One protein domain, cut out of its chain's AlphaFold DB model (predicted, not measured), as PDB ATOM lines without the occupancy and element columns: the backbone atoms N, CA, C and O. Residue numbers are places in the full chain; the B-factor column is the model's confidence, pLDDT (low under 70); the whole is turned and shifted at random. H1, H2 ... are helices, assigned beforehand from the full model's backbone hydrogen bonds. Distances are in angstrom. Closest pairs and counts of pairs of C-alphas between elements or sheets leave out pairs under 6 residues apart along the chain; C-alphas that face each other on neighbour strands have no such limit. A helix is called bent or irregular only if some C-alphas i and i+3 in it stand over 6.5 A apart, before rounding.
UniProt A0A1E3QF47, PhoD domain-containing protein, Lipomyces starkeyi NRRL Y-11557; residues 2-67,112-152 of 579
ATOM      1  N   LEU A   2     234.411 348.425 247.659       65.06
ATOM      2  CA  LEU A   2     233.861 348.518 249.027       65.06
ATOM      3  C   LEU A   2     232.697 349.518 249.172       65.06
ATOM      4  O   LEU A   2     231.667 349.177 249.743       65.06
ATOM      5  N   PHE A   3     232.815 350.707 248.569       73.31
ATOM      6  CA  PHE A   3     231.747 351.717 248.577       73.31
ATOM      7  C   PHE A   3     230.435 351.207 247.957       73.31
ATOM      8  O   PHE A   3     229.364 351.396 248.521       73.31
ATOM      9  N   VAL A   4     230.520 350.490 246.831       80.00
ATOM     10  CA  VAL A   4     229.346 349.933 246.138       80.00
ATOM     11  C   VAL A   4     228.691 348.831 246.974       80.00
ATOM     12  O   VAL A   4     227.474 348.826 247.119       80.00
ATOM     13  N   LYS A   5     229.481 347.932 247.582       79.44
ATOM     14  CA  LYS A   5     228.955 346.898 248.492       79.44
ATOM     15  C   LYS A   5     228.249 347.516 249.704       79.44
ATOM     16  O   LYS A   5     227.140 347.108 250.031       79.44
ATOM     17  N   SER A   6     228.862 348.522 250.332       84.75
ATOM     18  CA  SER A   6     228.274 349.241 251.469       84.75
ATOM     19  C   SER A   6     226.965 349.940 251.084       84.75
ATOM     20  O   SER A   6     225.960 349.772 251.772       84.75
ATOM     21  N   LEU A   7     226.932 350.617 249.932       89.56
ATOM     22  CA  LEU A   7     225.725 351.261 249.414       89.56
ATOM     23  C   LEU A   7     224.584 350.259 249.181       89.56
ATOM     24  O   LEU A   7     223.457 350.512 249.596       89.56
ATOM     25  N   LEU A   8     224.863 349.106 248.565       91.69
ATOM     26  CA  LEU A   8     223.857 348.064 248.329       91.69
ATOM     27  C   LEU A   8     223.289 347.500 249.635       91.69
ATOM     28  O   LEU A   8     222.080 347.294 249.738       91.69
ATOM     29  N   VAL A   9     224.139 347.299 250.646       90.62
ATOM     30  CA  VAL A   9     223.706 346.880 251.987       90.62
ATOM     31  C   VAL A   9     222.812 347.941 252.631       90.62
ATOM     32  O   VAL A   9     221.753 347.593 253.152       90.62
ATOM     33  N   CYS A  10     223.173 349.224 252.547       92.50
ATOM     34  CA  CYS A  10     222.346 350.322 253.048       92.50
ATOM     35  C   CYS A  10     220.987 350.406 252.336       92.50
ATOM     36  O   CYS A  10     219.967 350.598 252.994       92.50
ATOM     37  N   LEU A  11     220.945 350.223 251.013       95.06
ATOM     38  CA  LEU A  11     219.697 350.212 250.243       95.06
ATOM     39  C   LEU A  11     218.821 348.994 250.581       95.06
ATOM     40  O   LEU A  11     217.601 349.120 250.710       95.06
ATOM     41  N   CYS A  12     219.425 347.818 250.774       95.44
ATOM     42  CA  CYS A  12     218.721 346.616 251.222       95.44
ATOM     43  C   CYS A  12     218.113 346.833 252.616       95.44
ATOM     44  O   CYS A  12     216.920 346.603 252.815       95.44
ATOM     45  N   ALA A  13     218.903 347.382 253.541       94.69
ATOM     46  CA  ALA A  13     218.443 347.739 254.874       94.69
ATOM     47  C   ALA A  13     217.283 348.747 254.843       94.69
ATOM     48  O   ALA A  13     216.230 348.516 255.436       94.69
ATOM     49  N   GLY A  14     217.452 349.844 254.099       96.12
ATOM     50  CA  GLY A  14     216.449 350.897 253.977       96.12
ATOM     51  C   GLY A  14     215.139 350.400 253.365       96.12
ATOM     52  O   GLY A  14     214.072 350.684 253.903       96.12
ATOM     53  N   SER A  15     215.206 349.609 252.290       97.12
ATOM     54  CA  SER A  15     214.010 349.042 251.647       97.12
ATOM     55  C   SER A  15     213.236 348.094 252.570       97.12
ATOM     56  O   SER A  15     212.015 348.207 252.648       97.12
ATOM     57  N   SER A  16     213.917 347.232 253.335       97.44
ATOM     58  CA  SER A  16     213.285 346.350 254.328       97.44
ATOM     59  C   SER A  16     212.607 347.135 255.455       97.44
ATOM     60  O   SER A  16     211.449 346.883 255.796       97.44
ATOM     61  N   THR A  17     213.300 348.119 256.033       95.94
ATOM     62  CA  THR A  17     212.751 348.921 257.133       95.94
ATOM     63  C   THR A  17     211.571 349.764 256.684       95.94
ATOM     64  O   THR A  17     210.545 349.778 257.364       95.94
ATOM     65  N   LEU A  18     211.681 350.430 255.532       97.31
ATOM     66  CA  LEU A  18     210.578 351.202 254.969       97.31
ATOM     67  C   LEU A  18     209.403 350.295 254.605       97.31
ATOM     68  O   LEU A  18     208.270 350.651 254.910       97.31
ATOM     69  N   LEU A  19     209.645 349.104 254.040       98.00
ATOM     70  CA  LEU A  19     208.590 348.124 253.769       98.00
ATOM     71  C   LEU A  19     207.808 347.807 255.047       98.00
ATOM     72  O   LEU A  19     206.580 347.872 255.048       98.00
ATOM     73  N   ARG A  20     208.509 347.501 256.144       97.31
ATOM     74  CA  ARG A  20     207.894 347.164 257.438       97.31
ATOM     75  C   ARG A  20     207.117 348.334 258.032       97.31
ATOM     76  O   ARG A  20     205.971 348.152 258.434       97.31
ATOM     77  N   LEU A  21     207.719 349.525 258.054       96.31
ATOM     78  CA  LEU A  21     207.102 350.738 258.593       96.31
ATOM     79  C   LEU A  21     205.850 351.130 257.802       96.31
ATOM     80  O   LEU A  21     204.785 351.321 258.384       96.31
ATOM     81  N   VAL A  22     205.961 351.213 256.476       97.12
ATOM     82  CA  VAL A  22     204.849 351.606 255.605       97.12
ATOM     83  C   VAL A  22     203.737 350.560 255.640       97.12
ATOM     84  O   VAL A  22     202.568 350.930 255.702       97.12
ATOM     85  N   THR A  23     204.073 349.266 255.687       97.56
ATOM     86  CA  THR A  23     203.066 348.204 255.837       97.56
ATOM     87  C   THR A  23     202.341 348.298 257.177       97.56
ATOM     88  O   THR A  23     201.121 348.159 257.218       97.56
ATOM     89  N   TYR A  24     203.052 348.574 258.274       95.50
ATOM     90  CA  TYR A  24     202.413 348.787 259.572       95.50
ATOM     91  C   TYR A  24     201.441 349.971 259.528       95.50
ATOM     92  O   TYR A  24     200.289 349.820 259.933       95.50
ATOM     93  N   ILE A  25     201.872 351.115 258.984       94.44
ATOM     94  CA  ILE A  25     201.020 352.304 258.826       94.44
ATOM     95  C   ILE A  25     199.788 351.968 257.982       94.44
ATOM     96  O   ILE A  25     198.680 352.312 258.375       94.44
ATOM     97  N   PHE A  26     199.958 351.259 256.866       95.62
ATOM     98  CA  PHE A  26     198.863 350.868 255.982       95.62
ATOM     99  C   PHE A  26     197.837 349.949 256.659       95.62
ATOM    100  O   PHE A  26     196.635 350.173 256.560       95.62
ATOM    101  N   LEU A  27     198.310 348.918 257.365       95.12
ATOM    102  CA  LEU A  27     197.444 347.920 257.991       95.12
ATOM    103  C   LEU A  27     196.781 348.435 259.274       95.12
ATOM    104  O   LEU A  27     195.695 347.983 259.631       95.12
ATOM    105  N   ARG A  28     197.438 349.330 260.016       91.44
ATOM    106  CA  ARG A  28     196.986 349.731 261.355       91.44
ATOM    107  C   ARG A  28     196.384 351.119 261.413       91.44
ATOM    108  O   ARG A  28     195.542 351.328 262.283       91.44
ATOM    109  N   TRP A  29     196.813 352.028 260.543       87.06
ATOM    110  CA  TRP A  29     196.404 353.427 260.567       87.06
ATOM    111  C   TRP A  29     195.710 353.818 259.268       87.06
ATOM    112  O   TRP A  29     194.505 353.928 259.279       87.06
ATOM    113  N   ILE A  30     196.403 353.984 258.143       87.88
ATOM    114  CA  ILE A  30     195.821 354.652 256.967       87.88
ATOM    115  C   ILE A  30     195.754 353.685 255.771       87.88
ATOM    116  O   ILE A  30     196.755 353.540 255.057       87.88
ATOM    117  N   PRO A  31     194.593 353.064 255.481       88.12
ATOM    118  CA  PRO A  31     194.397 352.170 254.340       88.12
ATOM    119  C   PRO A  31     194.257 352.942 253.011       88.12
ATOM    120  O   PRO A  31     193.328 352.704 252.250       88.12
ATOM    121  N   SER A  32     195.161 353.891 252.732       88.50
ATOM    122  CA  SER A  32     195.089 354.764 251.547       88.50
ATOM    123  C   SER A  32     195.304 354.018 250.229       88.50
ATOM    124  O   SER A  32     195.908 352.945 250.192       88.50
ATOM    125  N   SER A  33     194.913 354.658 249.127       89.50
ATOM    126  CA  SER A  33     195.141 354.168 247.765       89.50
ATOM    127  C   SER A  33     196.587 354.278 247.266       89.50
ATOM    128  O   SER A  33     196.970 353.606 246.308       89.50
ATOM    129  N   VAL A  34     197.428 355.079 247.930       91.56
ATOM    130  CA  VAL A  34     198.817 355.331 247.506       91.56
ATOM    131  C   VAL A  34     199.791 354.301 248.085       91.56
ATOM    132  O   VAL A  34     200.690 353.825 247.386       91.56
ATOM    133  N   LEU A  35     199.622 353.938 249.362       94.44
ATOM    134  CA  LEU A  35     200.575 353.081 250.077       94.44
ATOM    135  C   LEU A  35     200.767 351.674 249.476       94.44
ATOM    136  O   LEU A  35     201.914 351.220 249.490       94.44
ATOM    137  N   PRO A  36     199.757 350.989 248.899       95.44
ATOM    138  CA  PRO A  36     199.963 349.682 248.271       95.44
ATOM    139  C   PRO A  36     201.070 349.682 247.210       95.44
ATOM    140  O   PRO A  36     201.959 348.833 247.247       95.44
ATOM    141  N   ASN A  37     201.094 350.680 246.321       95.06
ATOM    142  CA  ASN A  37     202.107 350.776 245.263       95.06
ATOM    143  C   ASN A  37     203.517 351.012 245.827       95.06
ATOM    144  O   ASN A  37     204.499 350.464 245.315       95.06
ATOM    145  N   VAL A  38     203.621 351.788 246.909       96.94
ATOM    146  CA  VAL A  38     204.883 352.006 247.630       96.94
ATOM    147  C   VAL A  38     205.369 350.697 248.253       96.94
ATOM    148  O   VAL A  38     206.534 350.334 248.093       96.94
ATOM    149  N   ILE A  39     204.475 349.949 248.902       98.06
ATOM    150  CA  ILE A  39     204.770 348.651 249.524       98.06
ATOM    151  C   ILE A  39     205.243 347.638 248.474       98.06
ATOM    152  O   ILE A  39     206.275 346.997 248.673       98.06
ATOM    153  N   TYR A  40     204.551 347.525 247.334       97.62
ATOM    154  CA  TYR A  40     204.953 346.644 246.229       97.62
ATOM    155  C   TYR A  40     206.351 346.992 245.706       97.62
ATOM    156  O   TYR A  40     207.197 346.110 245.551       97.62
ATOM    157  N   SER A  41     206.624 348.282 245.508       97.88
ATOM    158  CA  SER A  41     207.920 348.765 245.021       97.88
ATOM    159  C   SER A  41     209.052 348.467 246.010       97.88
ATOM    160  O   SER A  41     210.100 347.952 245.616       97.88
ATOM    161  N   LEU A  42     208.832 348.726 247.305       98.31
ATOM    162  CA  LEU A  42     209.800 348.440 248.368       98.31
ATOM    163  C   LEU A  42     210.077 346.941 248.505       98.31
ATOM    164  O   LEU A  42     211.226 346.547 248.691       98.31
ATOM    165  N   PHE A  43     209.048 346.103 248.368       98.44
ATOM    166  CA  PHE A  43     209.183 344.650 248.411       98.44
ATOM    167  C   PHE A  43     210.036 344.112 247.256       98.44
ATOM    168  O   PHE A  43     210.965 343.338 247.489       98.44
ATOM    169  N   ILE A  44     209.775 344.560 246.022       98.19
ATOM    170  CA  ILE A  44     210.554 344.164 244.837       98.19
ATOM    171  C   ILE A  44     212.008 344.636 244.965       98.19
ATOM    172  O   ILE A  44     212.934 343.856 244.726       98.19
ATOM    173  N   ALA A  45     212.215 345.893 245.371       97.69
ATOM    174  CA  ALA A  45     213.544 346.457 245.584       97.69
ATOM    175  C   ALA A  45     214.324 345.672 246.650       97.69
ATOM    176  O   ALA A  45     215.468 345.280 246.411       97.69
ATOM    177  N   TYR A  46     213.683 345.376 247.785       98.00
ATOM    178  CA  TYR A  46     214.277 344.595 248.864       98.00
ATOM    179  C   TYR A  46     214.721 343.213 248.385       98.00
ATOM    180  O   TYR A  46     215.890 342.874 248.550       98.00
ATOM    181  N   PHE A  47     213.837 342.430 247.758       97.94
ATOM    182  CA  PHE A  47     214.185 341.068 247.343       97.94
ATOM    183  C   PHE A  47     215.234 341.038 246.229       97.94
ATOM    184  O   PHE A  47     216.108 340.173 246.241       97.94
ATOM    185  N   THR A  48     215.223 342.017 245.324       97.31
ATOM    186  CA  THR A  48     216.248 342.137 244.279       97.31
ATOM    187  C   THR A  48     217.628 342.394 244.893       97.31
ATOM    188  O   THR A  48     218.587 341.684 244.587       97.31
ATOM    189  N   LEU A  49     217.728 343.356 245.818       96.56
ATOM    190  CA  LEU A  49     218.971 343.655 246.534       96.56
ATOM    191  C   LEU A  49     219.400 342.494 247.435       96.56
ATOM    192  O   LEU A  49     220.578 342.148 247.478       96.56
ATOM    193  N   PHE A  50     218.447 341.863 248.116       95.38
ATOM    194  CA  PHE A  50     218.677 340.715 248.982       95.38
ATOM    195  C   PHE A  50     219.314 339.561 248.208       95.38
ATOM    196  O   PHE A  50     220.370 339.070 248.604       95.38
ATOM    197  N   PHE A  51     218.707 339.135 247.093       95.06
ATOM    198  CA  PHE A  51     219.230 338.014 246.315       95.06
ATOM    199  C   PHE A  51     220.574 338.357 245.678       95.06
ATOM    200  O   PHE A  51     221.467 337.509 245.672       95.06
ATOM    201  N   TYR A  52     220.760 339.597 245.216       94.44
ATOM    202  CA  TYR A  52     222.051 340.056 244.708       94.44
ATOM    203  C   TYR A  52     223.149 339.969 245.779       94.44
ATOM    204  O   TYR A  52     224.171 339.322 245.563       94.44
ATOM    205  N   ILE A  53     222.926 340.546 246.966       91.19
ATOM    206  CA  ILE A  53     223.901 340.506 248.067       91.19
ATOM    207  C   ILE A  53     224.168 339.056 248.477       91.19
ATOM    208  O   ILE A  53     225.320 338.629 248.495       91.19
ATOM    209  N   PHE A  54     223.118 338.274 248.733       90.25
ATOM    210  CA  PHE A  54     223.243 336.895 249.206       90.25
ATOM    211  C   PHE A  54     223.984 335.986 248.215       90.25
ATOM    212  O   PHE A  54     224.803 335.165 248.629       90.25
ATOM    213  N   SER A  55     223.722 336.133 246.911       89.81
ATOM    214  CA  SER A  55     224.421 335.385 245.855       89.81
ATOM    215  C   SER A  55     225.869 335.840 245.683       89.81
ATOM    216  O   SER A  55     226.747 334.986 245.585       89.81
ATOM    217  N   SER A  56     226.131 337.150 245.724       87.50
ATOM    218  CA  SER A  56     227.491 337.692 245.637       87.50
ATOM    219  C   SER A  56     228.373 337.243 246.807       87.50
ATOM    220  O   SER A  56     229.536 336.905 246.610       87.50
ATOM    221  N   GLU A  57     227.811 337.164 248.018       85.06
ATOM    222  CA  GLU A  57     228.518 336.661 249.199       85.06
ATOM    223  C   GLU A  57     228.779 335.165 249.101       85.06
ATOM    224  O   GLU A  57     229.892 334.721 249.354       85.06
ATOM    225  N   ARG A  58     227.788 334.392 248.642       84.44
ATOM    226  CA  ARG A  58     227.956 332.953 248.410       84.44
ATOM    227  C   ARG A  58     229.026 332.659 247.363       84.44
ATOM    228  O   ARG A  58     229.744 331.671 247.479       84.44
ATOM    229  N   GLN A  59     229.087 333.467 246.308       84.69
ATOM    230  CA  GLN A  59     230.105 333.326 245.278       84.69
ATOM    231  C   GLN A  59     231.495 333.627 245.850       84.69
ATOM    232  O   GLN A  59     232.399 332.821 245.659       84.69
ATOM    233  N   ALA A  60     231.636 334.715 246.611       80.94
ATOM    234  CA  ALA A  60     232.895 335.062 247.265       80.94
ATOM    235  C   ALA A  60     233.365 333.982 248.261       80.94
ATOM    236  O   ALA A  60     234.544 333.643 248.271       80.94
ATOM    237  N   GLU A  61     232.455 333.395 249.050       78.06
ATOM    238  CA  GLU A  61     232.768 332.266 249.945       78.06
ATOM    239  C   GLU A  61     233.258 331.038 249.165       78.06
ATOM    240  O   GLU A  61     234.275 330.449 249.516       78.06
ATOM    241  N   ARG A  62     232.591 330.679 248.058       79.44
ATOM    242  CA  ARG A  62     233.008 329.549 247.205       79.44
ATOM    243  C   ARG A  62     234.366 329.769 246.544       79.44
ATOM    244  O   ARG A  62     235.137 328.821 246.418       79.44
ATOM    245  N   GLU A  63     234.639 330.989 246.089       78.56
ATOM    246  CA  GLU A  63     235.931 331.361 245.506       78.56
ATOM    247  C   GLU A  63     237.046 331.288 246.562       78.56
ATOM    248  O   GLU A  63     238.101 330.713 246.291       78.56
ATOM    249  N   ALA A  64     236.786 331.766 247.785       74.00
ATOM    250  CA  ALA A  64     237.718 331.662 248.906       74.00
ATOM    251  C   ALA A  64     237.993 330.199 249.303       74.00
ATOM    252  O   ALA A  64     239.158 329.806 249.401       74.00
ATOM    253  N   ASP A  65     236.954 329.371 249.451       72.31
ATOM    254  CA  ASP A  65     237.089 327.942 249.771       72.31
ATOM    255  C   ASP A  65     237.854 327.183 248.673       72.31
ATOM    256  O   ASP A  65     238.750 326.383 248.958       72.31
ATOM    257  N   GLY A  66     237.556 327.462 247.399       69.75
ATOM    258  CA  GLY A  66     238.269 326.879 246.261       69.75
ATOM    259  C   GLY A  66     239.756 327.243 246.247       69.75
ATOM    260  O   GLY A  66     240.602 326.392 245.966       69.75
ATOM    261  N   GLN A  67     240.095 328.480 246.612       66.69
ATOM    262  CA  GLN A  67     241.479 328.945 246.686       66.69
ATOM    263  C   GLN A  67     242.242 328.326 247.868       66.69
ATOM    264  O   GLN A  67     243.418 327.986 247.725       66.69
ATOM    265  N   SER A 112     221.502 343.763 262.289       83.94
ATOM    266  CA  SER A 112     221.583 343.916 260.822       83.94
ATOM    267  C   SER A 112     220.785 342.870 260.059       83.94
ATOM    268  O   SER A 112     220.181 343.202 259.044       83.94
ATOM    269  N   VAL A 113     220.734 341.633 260.557       83.94
ATOM    270  CA  VAL A 113     219.981 340.577 259.875       83.94
ATOM    271  C   VAL A 113     218.499 340.682 260.198       83.94
ATOM    272  O   VAL A 113     217.686 340.788 259.293       83.94
ATOM    273  N   LEU A 114     218.130 340.713 261.479       84.94
ATOM    274  CA  LEU A 114     216.727 340.603 261.874       84.94
ATOM    275  C   LEU A 114     215.931 341.900 261.671       84.94
ATOM    276  O   LEU A 114     214.819 341.860 261.142       84.94
ATOM    277  N   PHE A 115     216.468 343.048 262.094       84.00
ATOM    278  CA  PHE A 115     215.741 344.324 262.062       84.00
ATOM    279  C   PHE A 115     215.870 345.021 260.717       84.00
ATOM    280  O   PHE A 115     214.864 345.439 260.147       84.00
ATOM    281  N   TRP A 116     217.097 345.101 260.208       89.56
ATOM    282  CA  TRP A 116     217.394 345.770 258.944       89.56
ATOM    283  C   TRP A 116     217.193 344.846 257.735       89.56
ATOM    284  O   TRP A 116     217.035 345.312 256.620       89.56
ATOM    285  N   GLY A 117     217.115 343.531 257.931       89.38
ATOM    286  CA  GLY A 117     216.821 342.578 256.863       89.38
ATOM    287  C   GLY A 117     217.964 342.305 255.893       89.38
ATOM    288  O   GLY A 117     217.745 341.780 254.807       89.38
ATOM    289  N   VAL A 118     219.195 342.640 256.266       92.56
ATOM    290  CA  VAL A 118     220.358 342.344 255.432       92.56
ATOM    291  C   VAL A 118     220.641 340.832 255.510       92.56
ATOM    292  O   VAL A 118     220.743 340.307 256.621       92.56
ATOM    293  N   PRO A 119     220.779 340.103 254.384       91.69
ATOM    294  CA  PRO A 119     221.035 338.656 254.406       91.69
ATOM    295  C   PRO A 119     222.306 338.297 255.192       91.69
ATOM    296  O   PRO A 119     223.145 339.149 255.437       91.69
ATOM    297  N   SER A 120     222.515 337.047 255.596       88.56
ATOM    298  CA  SER A 120     223.823 336.610 256.113       88.56
ATOM    299  C   SER A 120     223.992 335.107 255.958       88.56
ATOM    300  O   SER A 120     223.211 334.344 256.532       88.56
ATOM    301  N   GLN A 121     225.036 334.668 255.249       84.31
ATOM    302  CA  GLN A 121     225.353 333.238 255.107       84.31
ATOM    303  C   GLN A 121     225.704 332.600 256.457       84.31
ATOM    304  O   GLN A 121     225.267 331.494 256.755       84.31
ATOM    305  N   SER A 122     226.374 333.348 257.340       85.38
ATOM    306  CA  SER A 122     226.702 332.905 258.703       85.38
ATOM    307  C   SER A 122     225.487 332.747 259.628       85.38
ATOM    308  O   SER A 122     225.603 332.151 260.697       85.38
ATOM    309  N   ARG A 123     224.313 333.283 259.253       88.44
ATOM    310  CA  ARG A 123     223.072 333.201 260.045       88.44
ATOM    311  C   ARG A 123     221.863 332.867 259.162       88.44
ATOM    312  O   ARG A 123     220.972 333.708 258.989       88.44
ATOM    313  N   PRO A 124     221.790 331.636 258.629       88.81
ATOM    314  CA  PRO A 124     220.755 331.249 257.674       88.81
ATOM    315  C   PRO A 124     219.353 331.251 258.294       88.81
ATOM    316  O   PRO A 124     218.406 331.688 257.648       88.81
ATOM    317  N   ALA A 125     219.212 330.860 259.565       91.75
ATOM    318  CA  ALA A 125     217.919 330.853 260.255       91.75
ATOM    319  C   ALA A 125     217.322 332.265 260.417       91.75
ATOM    320  O   ALA A 125     216.141 332.469 260.152       91.75
ATOM    321  N   LEU A 126     218.134 333.261 260.795       91.19
ATOM    322  CA  LEU A 126     217.675 334.655 260.922       91.19
ATOM    323  C   LEU A 126     217.398 335.297 259.561       91.19
ATOM    324  O   LEU A 126     216.471 336.094 259.419       91.19
ATOM    325  N   THR A 127     218.193 334.925 258.559       92.81
ATOM    326  CA  THR A 127     217.970 335.324 257.170       92.81
ATOM    327  C   THR A 127     216.623 334.790 256.671       92.81
ATOM    328  O   THR A 127     215.816 335.556 256.150       92.81
ATOM    329  N   LEU A 128     216.327 333.508 256.912       94.06
ATOM    330  CA  LEU A 128     215.038 332.895 256.587       94.06
ATOM    331  C   LEU A 128     213.880 333.551 257.349       94.06
ATOM    332  O   LEU A 128     212.865 333.882 256.746       94.06
ATOM    333  N   LEU A 129     214.041 333.796 258.651       94.69
ATOM    334  CA  LEU A 129     213.026 334.472 259.460       94.69
ATOM    335  C   LEU A 129     212.692 335.865 258.907       94.69
ATOM    336  O   LEU A 129     211.528 336.245 258.838       94.69
ATOM    337  N   THR A 130     213.698 336.612 258.459       94.38
ATOM    338  CA  THR A 130     213.507 337.932 257.846       94.38
ATOM    339  C   THR A 130     212.731 337.848 256.533       94.38
ATOM    340  O   THR A 130     211.838 338.667 256.304       94.38
ATOM    341  N   ILE A 131     213.040 336.856 255.688       95.88
ATOM    342  CA  ILE A 131     212.263 336.580 254.472       95.88
ATOM    343  C   ILE A 131     210.804 336.320 254.848       95.88
ATOM    344  O   ILE A 131     209.922 336.965 254.288       95.88
ATOM    345  N   ILE A 132     210.558 335.432 255.818       97.12
ATOM    346  CA  ILE A 132     209.206 335.090 256.279       97.12
ATOM    347  C   ILE A 132     208.469 336.348 256.741       97.12
ATOM    348  O   ILE A 132     207.368 336.593 256.267       97.12
ATOM    349  N   ILE A 133     209.084 337.191 257.578       96.38
ATOM    350  CA  ILE A 133     208.474 338.443 258.051       96.38
ATOM    351  C   ILE A 133     208.054 339.331 256.872       96.38
ATOM    352  O   ILE A 133     206.899 339.745 256.796       96.38
ATOM    353  N   ASN A 134     208.965 339.615 255.937       97.69
ATOM    354  CA  ASN A 134     208.676 340.537 254.837       97.69
ATOM    355  C   ASN A 134     207.645 339.952 253.850       97.69
ATOM    356  O   ASN A 134     206.798 340.690 253.349       97.69
ATOM    357  N   VAL A 135     207.664 338.634 253.613       98.38
ATOM    358  CA  VAL A 135     206.648 337.928 252.811       98.38
ATOM    359  C   VAL A 135     205.285 337.939 253.501       98.38
ATOM    360  O   VAL A 135     204.288 338.246 252.855       98.38
ATOM    361  N   SER A 136     205.222 337.668 254.806       98.12
ATOM    362  CA  SER A 136     203.972 337.712 255.572       98.12
ATOM    363  C   SER A 136     203.354 339.107 255.579       98.12
ATOM    364  O   SER A 136     202.146 339.234 255.413       98.12
ATOM    365  N   LEU A 137     204.166 340.161 255.700       97.94
ATOM    366  CA  LEU A 137     203.687 341.542 255.610       97.94
ATOM    367  C   LEU A 137     203.059 341.844 254.246       97.94
ATOM    368  O   LEU A 137     201.970 342.411 254.193       97.94
ATOM    369  N   MET A 138     203.691 341.406 253.153       98.19
ATOM    370  CA  MET A 138     203.095 341.515 251.821       98.19
ATOM    371  C   MET A 138     201.793 340.714 251.718       98.19
ATOM    372  O   MET A 138     200.799 341.220 251.203       98.19
ATOM    373  N   ALA A 139     201.765 339.488 252.245       98.38
ATOM    374  CA  ALA A 139     200.562 338.662 252.246       98.38
ATOM    375  C   ALA A 139     199.405 339.334 253.000       98.38
ATOM    376  O   ALA A 139     198.283 339.315 252.512       98.38
ATOM    377  N   PHE A 140     199.665 339.995 254.132       98.19
ATOM    378  CA  PHE A 140     198.649 340.752 254.871       98.19
ATOM    379  C   PHE A 140     198.126 341.969 254.101       98.19
ATOM    380  O   PHE A 140     196.940 342.276 254.166       98.19
ATOM    381  N   VAL A 141     198.991 342.649 253.346       97.56
ATOM    382  CA  VAL A 141     198.586 343.756 252.464       97.56
ATOM    383  C   VAL A 141     197.677 343.243 251.351       97.56
ATOM    384  O   VAL A 141     196.623 343.823 251.106       97.56
ATOM    385  N   LEU A 142     198.050 342.138 250.705       97.00
ATOM    386  CA  LEU A 142     197.223 341.507 249.677       97.00
ATOM    387  C   LEU A 142     195.898 340.989 250.253       97.00
ATOM    388  O   LEU A 142     194.863 341.168 249.619       97.00
ATOM    389  N   ASP A 143     195.915 340.422 251.461       97.00
ATOM    390  CA  ASP A 143     194.717 339.935 252.150       97.00
ATOM    391  C   ASP A 143     193.728 341.072 252.453       97.00
ATOM    392  O   ASP A 143     192.540 340.963 252.148       97.00
ATOM    393  N   LEU A 144     194.204 342.204 252.986       95.44
ATOM    394  CA  LEU A 144     193.349 343.369 253.244       95.44
ATOM    395  C   LEU A 144     192.736 343.946 251.957       95.44
ATOM    396  O   LEU A 144     191.596 344.410 251.984       95.44
ATOM    397  N   ILE A 145     193.485 343.951 250.851       94.88
ATOM    398  CA  ILE A 145     193.040 344.563 249.592       94.88
ATOM    399  C   ILE A 145     192.076 343.643 248.839       94.88
ATOM    400  O   ILE A 145     191.039 344.106 248.378       94.88
ATOM    401  N   TYR A 146     192.406 342.360 248.682       94.88
ATOM    402  CA  TYR A 146     191.753 341.514 247.679       94.88
ATOM    403  C   TYR A 146     190.790 340.474 248.250       94.88
ATOM    404  O   TYR A 146     189.848 340.095 247.554       94.88
ATOM    405  N   THR A 147     190.975 340.014 249.490       95.25
ATOM    406  CA  THR A 147     190.226 338.853 249.999       95.25
ATOM    407  C   THR A 147     188.723 339.099 250.053       95.25
ATOM    408  O   THR A 147     187.958 338.232 249.635       95.25
ATOM    409  N   SER A 148     188.271 340.275 250.501       92.31
ATOM    410  CA  SER A 148     186.836 340.595 250.539       92.31
ATOM    411  C   SER A 148     186.199 340.517 249.149       92.31
ATOM    412  O   SER A 148     185.151 339.904 248.987       92.31
ATOM    413  N   HIS A 149     186.849 341.079 248.131       89.94
ATOM    414  CA  HIS A 149     186.281 341.183 246.789       89.94
ATOM    415  C   HIS A 149     186.395 339.879 245.984       89.94
ATOM    416  O   HIS A 149     185.498 339.557 245.210       89.94
ATOM    417  N   GLN A 150     187.481 339.121 246.161       91.31
ATOM    418  CA  GLN A 150     187.732 337.887 245.405       91.31
ATOM    419  C   GLN A 150     187.057 336.659 246.019       91.31
ATOM    420  O   GLN A 150     186.604 335.782 245.288       91.31
ATOM    421  N   VAL A 151     186.995 336.580 247.351       93.88
ATOM    422  CA  VAL A 151     186.472 335.400 248.060       93.88
ATOM    423  C   VAL A 151     185.007 335.587 248.460       93.88
ATOM    424  O   VAL A 151     184.259 334.613 248.521       93.88
ATOM    425  N   PHE A 152     184.566 336.828 248.688       93.12
ATOM    426  CA  PHE A 152     183.226 337.131 249.190       93.12
ATOM    427  C   PHE A 152     182.465 338.087 248.254       93.12
ATOM    428  O   PHE A 152     182.209 339.224 248.626       93.12
TER     429      PHE A 152
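This is residues 2 to 67 and 112 to 152 of the 579 residues of the protein "PhoD domain-containing protein" of Lipomyces starkeyi NRRL Y-11557 (UniProt A0A1E3QF47). Look for a rod of three helices in an up-and-down bundle, each running against the one before: H1 and H2 form a hairpin, and H3 packs on both near its link. Residues 62 to 67 and 146 to 152 stick out at opposite ends. The printed part has 107 residues, with helices H1, H2, H3 in that order and no named strand: all helix. It is only just loose, close to compact, with a radius of gyration of the C-alphas of 16.0 A, spanning 58 by 27 by 19 A.

H1, residues 2 to 28, touches H2, residues 35 to 67, the closest C-alphas being Ser 15 and Tyr 46, 5.3 A apart; they run opposite ways at a shallow tilt of 34.8 degrees, only just short of steep. H3, residues 124 to 151, touches H1 with residues 134 to 144 alone, closest at C-alphas 137 and 23, 6.7 A, the same way at a steep tilt of 39 degrees. H3 touches H2 with residues 134 to 141 alone, closest at C-alphas 141 and 36, 7.4 A. Every O i to N i+4 pair is within hydrogen-bond range in H1 and H2, 22 of 24 in H3, which is irregular: C-alphas 145 and 148 are 7.4 A apart.

Find C-alpha 2 at (233.861, 348.518, 249.027); H1 runs 38.9 A from there. H2 runs 47.6 A; H3 runs 35.8 A to C-alpha 151 at (186.472, 335.400, 248.060).

Residues 68 to 111 are cut out, leaving C-alphas 67 and 112 28.6 A apart. The link from H1 to H2 is short. Residues 2, 66 and 67 have pLDDT under 70.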